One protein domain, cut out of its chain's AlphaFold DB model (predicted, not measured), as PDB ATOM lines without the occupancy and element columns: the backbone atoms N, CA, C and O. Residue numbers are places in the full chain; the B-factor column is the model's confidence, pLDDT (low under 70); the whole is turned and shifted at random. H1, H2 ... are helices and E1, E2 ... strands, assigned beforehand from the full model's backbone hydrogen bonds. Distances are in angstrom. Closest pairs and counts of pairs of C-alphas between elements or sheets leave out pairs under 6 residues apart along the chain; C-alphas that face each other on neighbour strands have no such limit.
ATOM      1  N   ARG A  11      81.611  27.144   4.997       92.31
ATOM      2  CA  ARG A  11      82.138  26.900   6.342       92.31
ATOM      3  C   ARG A  11      81.033  26.598   7.339       92.31
ATOM      4  O   ARG A  11      79.915  27.070   7.152       92.31
ATOM      5  N   GLY A  12      81.368  25.861   8.386       91.44
ATOM      6  CA  GLY A  12      80.458  25.464   9.458       91.44
ATOM      7  C   GLY A  12      81.225  24.810  10.602       91.44
ATOM      8  O   GLY A  12      82.432  24.606  10.499       91.44
ATOM      9  N   THR A  13      80.547  24.511  11.696       93.00
ATOM     10  CA  THR A  13      81.062  23.711  12.812       93.00
ATOM     11  C   THR A  13      81.119  22.227  12.444       93.00
ATOM     12  O   THR A  13      80.442  21.781  11.514       93.00
ATOM     13  N   THR A  14      81.876  21.430  13.203       87.69
ATOM     14  CA  THR A  14      81.951  19.972  13.000       87.69
ATOM     15  C   THR A  14      80.567  19.315  12.969       87.69
ATOM     16  O   THR A  14      80.301  18.492  12.097       87.69
ATOM     17  N   ASN A  15      79.653  19.724  13.855       90.69
ATOM     18  CA  ASN A  15      78.300  19.163  13.922       90.69
ATOM     19  C   ASN A  15      77.440  19.554  12.712       90.69
ATOM     20  O   ASN A  15      76.745  18.702  12.158       90.69
ATOM     21  N   GLU A  16      77.521  20.807  12.257       92.81
ATOM     22  CA  GLU A  16      76.804  21.268  11.058       92.81
ATOM     23  C   GLU A  16      77.280  20.531   9.804       92.81
ATOM     24  O   GLU A  16      76.480  20.158   8.946       92.81
ATOM     25  N   TRP A  17      78.581  20.263   9.708       92.44
ATOM     26  CA  TRP A  17      79.144  19.491   8.609       92.44
ATOM     27  C   TRP A  17      78.757  18.008   8.649       92.44
ATOM     28  O   TRP A  17      78.458  17.433   7.603       92.44
ATOM     29  N   VAL A  18      78.724  17.394   9.835       85.25
ATOM     30  CA  VAL A  18      78.271  16.005  10.040       85.25
ATOM     31  C   VAL A  18      76.802  15.832   9.646       85.25
ATOM     32  O   VAL A  18      76.452  14.801   9.073       85.25
ATOM     33  N   GLN A  19      75.968  16.841   9.910       88.31
ATOM     34  CA  GLN A  19      74.539  16.855   9.583       88.31
ATOM     35  C   GLN A  19      74.233  17.360   8.162       88.31
ATOM     36  O   GLN A  19      73.101  17.233   7.694       88.31
ATOM     37  N   SER A  20      75.215  17.924   7.450       86.00
ATOM     38  CA  SER A  20      75.023  18.432   6.091       86.00
ATOM     39  C   SER A  20      74.763  17.291   5.107       86.00
ATOM     40  O   SER A  20      75.658  16.513   4.779       86.00
ATOM     41  N   THR A  21      73.560  17.261   4.537       83.00
ATOM     42  CA  THR A  21      73.147  16.284   3.514       83.00
ATOM     43  C   THR A  21      73.656  16.608   2.111       83.00
ATOM     44  O   THR A  21      73.547  15.772   1.219       83.00
ATOM     45  N   ARG A  22      74.212  17.808   1.892       85.94
ATOM     46  CA  ARG A  22      74.725  18.250   0.588       85.94
ATOM     47  C   ARG A  22      76.246  18.051   0.494       85.94
ATOM     48  O   ARG A  22      76.954  18.824   1.160       85.94
ATOM     49  N   PRO A  23      76.740  17.110  -0.342       88.56
ATOM     50  CA  PRO A  23      78.160  16.979  -0.671       88.56
ATOM     51  C   PRO A  23      78.750  18.294  -1.183       88.56
ATOM     52  O   PRO A  23      78.039  19.145  -1.722       88.56
ATOM     53  N   LEU A  24      80.052  18.473  -0.990       92.38
ATOM     54  CA  LEU A  24      80.795  19.537  -1.658       92.38
ATOM     55  C   LEU A  24      80.948  19.161  -3.134       92.38
ATOM     56  O   LEU A  24      81.288  18.015  -3.438       92.38
ATOM     57  N   ALA A  25      80.698  20.107  -4.039       93.62
ATOM     58  CA  ALA A  25      80.923  19.896  -5.465       93.62
ATOM     59  C   ALA A  25      82.400  19.571  -5.737       93.62
ATOM     60  O   ALA A  25      83.277  19.876  -4.926       93.62
ATOM     61  N   GLN A  26      82.692  18.958  -6.884       94.75
ATOM     62  CA  GLN A  26      84.067  18.633  -7.248       94.75
ATOM     63  C   GLN A  26      84.926  19.909  -7.274       94.75
ATOM     64  O   GLN A  26      84.619  20.858  -7.993       94.75
ATOM     65  N   GLY A  27      85.985  19.943  -6.463       91.50
ATOM     66  CA  GLY A  27      86.861  21.103  -6.302       91.50
ATOM     67  C   GLY A  27      86.351  22.187  -5.342       91.50
ATOM     68  O   GLY A  27      87.072  23.154  -5.111       91.50
ATOM     69  N   GLU A  28      85.156  22.054  -4.756       93.88
ATOM     70  CA  GLU A  28      84.611  23.037  -3.808       93.88
ATOM     71  C   GLU A  28      85.344  22.938  -2.455       93.88
ATOM     72  O   GLU A  28      85.294  21.883  -1.813       93.88
ATOM     73  N   PRO A  29      86.005  24.013  -1.982       93.00
ATOM     74  CA  PRO A  29      86.623  24.026  -0.664       93.00
ATOM     75  C   PRO A  29      85.569  24.215   0.432       93.00
ATOM     76  O   PRO A  29      84.729  25.119   0.374       93.00
ATOM     77  N   GLY A  30      85.658  23.395   1.474       93.25
ATOM     78  CA  GLY A  30      84.884  23.538   2.700       93.25
ATOM     79  C   GLY A  30      85.788  23.629   3.925       93.25
ATOM     80  O   GLY A  30      86.825  22.973   3.985       93.25
ATOM     81  N   PHE A  31      85.397  24.440   4.904       92.56
ATOM     82  CA  PHE A  31      86.180  24.690   6.112       92.56
ATOM     83  C   PHE A  31      85.369  24.422   7.384       92.56
ATOM     84  O   PHE A  31      84.287  24.982   7.579       92.56
ATOM     85  N   ASP A  32      85.882  23.577   8.272       91.19
ATOM     86  CA  ASP A  32      85.324  23.389   9.609       91.19
ATOM     87  C   ASP A  32      85.968  24.371  10.584       91.19
ATOM     88  O   ASP A  32      87.165  24.311  10.853       91.19
ATOM     89  N   VAL A  33      85.163  25.286  11.118       88.62
ATOM     90  CA  VAL A  33      85.640  26.353  12.007       88.62
ATOM     91  C   VAL A  33      86.001  25.851  13.404       88.62
ATOM     92  O   VAL A  33      86.679  26.566  14.136       88.62
ATOM     93  N   VAL A  34      85.552  24.650  13.779       85.38
ATOM     94  CA  VAL A  34      85.843  24.028  15.076       85.38
ATOM     95  C   VAL A  34      87.094  23.163  14.972       85.38
ATOM     96  O   VAL A  34      88.023  23.335  15.755       85.38
ATOM     97  N   SER A  35      87.157  22.262  13.987       80.44
ATOM     98  CA  SER A  35      88.320  21.375  13.812       80.44
ATOM     99  C   SER A  35      89.459  21.987  12.990       80.44
ATOM    100  O   SER A  35      90.534  21.397  12.882       80.44
ATOM    101  N   GLY A  36      89.242  23.149  12.370       85.12
ATOM    102  CA  GLY A  36      90.188  23.776  11.447       85.12
ATOM    103  C   GLY A  36      90.397  22.997  10.145       85.12
ATOM    104  O   GLY A  36      91.316  23.319   9.396       85.12
ATOM    105  N   ALA A  37      89.598  21.960   9.873       86.62
ATOM    106  CA  ALA A  37      89.773  21.109   8.703       86.62
ATOM    107  C   ALA A  37      89.367  21.841   7.419       86.62
ATOM    108  O   ALA A  37      88.224  22.281   7.282       86.62
ATOM    109  N   LEU A  38      90.276  21.907   6.451       91.44
ATOM    110  CA  LEU A  38      89.982  22.277   5.072       91.44
ATOM    111  C   LEU A  38      89.805  20.995   4.255       91.44
ATOM    112  O   LEU A  38      90.726  20.190   4.168       91.44
ATOM    113  N   LYS A  39      88.648  20.796   3.631       91.69
ATOM    114  CA  LYS A  39      88.385  19.654   2.742       91.69
ATOM    115  C   LYS A  39      88.039  20.147   1.344       91.69
ATOM    116  O   LYS A  39      87.459  21.222   1.202       91.69
ATOM    117  N   ILE A  40      88.374  19.362   0.324       94.06
ATOM    118  CA  ILE A  40      87.996  19.632  -1.070       94.06
ATOM    119  C   ILE A  40      86.954  18.603  -1.486       94.06
ATOM    120  O   ILE A  40      87.174  17.407  -1.311       94.06
ATOM    121  N   GLY A  41      85.820  19.065  -2.006       93.50
ATOM    122  CA  GLY A  41      84.769  18.190  -2.506       93.50
ATOM    123  C   GLY A  41      85.197  17.381  -3.724       93.50
ATOM    124  O   GLY A  41      85.949  17.851  -4.576       93.50
ATOM    125  N   ASP A  42      84.671  16.167  -3.825       93.00
ATOM    126  CA  ASP A  42      84.769  15.291  -4.995       93.00
ATOM    127  C   ASP A  42      83.447  15.238  -5.789       93.00
ATOM    128  O   ASP A  42      83.361  14.556  -6.805       93.00
ATOM    129  N   GLY A  43      82.416  15.969  -5.340       92.56
ATOM    130  CA  GLY A  43      81.082  15.985  -5.938       92.56
ATOM    131  C   GLY A  43      80.155  14.852  -5.493       92.56
ATOM    132  O   GLY A  43      78.998  14.845  -5.909       92.56
ATOM    133  N   MET A  44      80.619  13.915  -4.660       91.12
ATOM    134  CA  MET A  44      79.874  12.693  -4.321       91.12
ATOM    135  C   MET A  44      79.879  12.374  -2.823       91.12
ATOM    136  O   MET A  44      78.844  12.019  -2.258       91.12
ATOM    137  N   SER A  45      81.027  12.501  -2.166       91.62
ATOM    138  CA  SER A  45      81.229  12.105  -0.777       91.62
ATOM    139  C   SER A  45      80.665  13.133   0.204       91.62
ATOM    140  O   SER A  45      80.798  14.348   0.040       91.62
ATOM    141  N   SER A  46      80.064  12.641   1.290       90.75
ATOM    142  CA  SER A  46      79.688  13.484   2.429       90.75
ATOM    143  C   SER A  46      80.933  14.033   3.135       90.75
ATOM    144  O   SER A  46      82.027  13.477   3.027       90.75
ATOM    145  N   TRP A  47      80.771  15.105   3.919       89.81
ATOM    146  CA  TRP A  47      81.881  15.745   4.637       89.81
ATOM    147  C   TRP A  47      82.728  14.765   5.459       89.81
ATOM    148  O   TRP A  47      83.951  14.897   5.521       89.81
ATOM    149  N   GLN A  48      82.089  13.773   6.082       86.12
ATOM    150  CA  GLN A  48      82.751  12.777   6.927       86.12
ATOM    151  C   GLN A  48      83.734  11.906   6.131       86.12
ATOM    152  O   GLN A  48      84.782  11.544   6.655       86.12
ATOM    153  N   ASN A  49      83.434  11.659   4.854       87.19
ATOM    154  CA  ASN A  49      84.190  10.755   3.991       87.19
ATOM    155  C   ASN A  49      85.220  11.474   3.105       87.19
ATOM    156  O   ASN A  49      86.039  10.819   2.467       87.19
ATOM    157  N   LEU A  50      85.213  12.813   3.068       87.38
ATOM    158  CA  LEU A  50      86.195  13.589   2.310       87.38
ATOM    159  C   LEU A  50      87.563  13.648   3.025       87.38
ATOM    160  O   LEU A  50      87.599  13.875   4.245       87.38
ATOM    161  N   PRO A  51      88.689  13.534   2.291       86.19
ATOM    162  CA  PRO A  51      90.023  13.814   2.822       86.19
ATOM    163  C   PRO A  51      90.136  15.267   3.305       86.19
ATOM    164  O   PRO A  51      89.587  16.179   2.682       86.19
ATOM    165  N   GLY A  52      90.844  15.492   4.415       84.31
ATOM    166  CA  GLY A  52      91.030  16.826   4.988       84.31
ATOM    167  C   GLY A  52      92.488  17.221   5.173       84.31
ATOM    168  O   GLY A  52      93.327  16.401   5.534       84.31
ATOM    169  N   PHE A  53      92.757  18.501   4.950       83.88
ATOM    170  CA  PHE A  53      93.976  19.204   5.315       83.88
ATOM    171  C   PHE A  53      93.750  19.872   6.675       83.88
ATOM    172  O   PHE A  53      92.794  20.629   6.847       83.88
ATOM    173  N   PHE A  54      94.620  19.600   7.641       76.50
ATOM    174  CA  PHE A  54      94.517  20.148   8.994       76.50
ATOM    175  C   PHE A  54      95.691  21.099   9.262       76.50
ATOM    176  O   PHE A  54      96.795  20.847   8.770       76.50
ATOM    177  N   PRO A  55      95.496  22.183  10.034       66.00
ATOM    178  CA  PRO A  55      96.601  23.021  10.477       66.00
ATOM    179  C   PRO A  55      97.568  22.201  11.339       66.00
ATOM    180  O   PRO A  55      97.159  21.268  12.032       66.00
ATOM    181  N   SER A  56      98.854  22.562  11.329       59.47
ATOM    182  CA  SER A  56      99.898  21.838  12.072       59.47
ATOM    183  C   SER A  56      99.632  21.757  13.580       59.47
ATOM    184  O   SER A  56     100.040  20.793  14.220       59.47
ATOM    185  N   SER A  57      98.867  22.700  14.136       59.44
ATOM    186  CA  SER A  57      98.384  22.680  15.523       59.44
ATOM    187  C   SER A  57      97.419  21.526  15.833       59.44
ATOM    188  O   SER A  57      97.311  21.127  16.986       59.44
ATOM    189  N   ASN A  58      96.757  20.958  14.820       52.97
ATOM    190  CA  ASN A  58      95.848  19.812  14.945       52.97
ATOM    191  C   ASN A  58      96.490  18.489  14.485       52.97
ATOM    192  O   ASN A  58      95.900  17.427  14.670       52.97
ATOM    193  N   LEU A  59      97.729  18.526  13.968       55.81
ATOM    194  CA  LEU A  59      98.575  17.336  13.774       55.81
ATOM    195  C   LEU A  59      99.170  16.813  15.094       55.81
ATOM    196  O   LEU A  59      99.715  15.709  15.133       55.81
TER     197      LEU A  59
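Overview. This is residues 11 to 59 of the 390 residues of the protein "Mtd_N domain-containing protein" of viral metagenome (UniProt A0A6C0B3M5). This small domain has little regular structure: a short hairpin of two strands, E1 and E2, with a short helix, H1, near the end of E1, and a long unnamed stretch, residues 41 to 59, that folds back to pair with E2. The printed part has 49 residues, with the order H1, E1, E2; the sheet is antiparallel. The class is mixed, with 13 residues in named elements. It is compact, with a radius of gyration of the C-alphas of 10.0 A and spans of 29 by 20 by 15 A.

Along the chain. E1 is residues 29 to 32, 10.4 A long, from C-alpha 29 at (86.623, 24.026, -0.664). E2 is residues 38 to 40, 7.0 A, ending at C-alpha 40 at (87.996, 19.632, -1.070). H1 is residues 14 to 19, 8.7 A.

Arrangement. E1 and E2 form an antiparallel hairpin at 148 degrees, with N 30 and O 39 within hydrogen-bond range at 2.8 A. Residues 52 to 53 pair antiparallel with residues 38 to 39 of E2, and residues 11 to 12 pair parallel with residues 31 to 32 of E1. The closest C-alphas of H1 and E1, Thr 14 and Asp 32, are 5.9 A apart. H1 and E2 are apart. In H1, every O i to N i+4 pair is within hydrogen-bond range.

Size, cuts and confidence. The farthest C-alphas, Met 44 and Ser 57, are 28.9 A apart. The printed part has no cut and no long link; pLDDT is under 70 at residues 55 to 59.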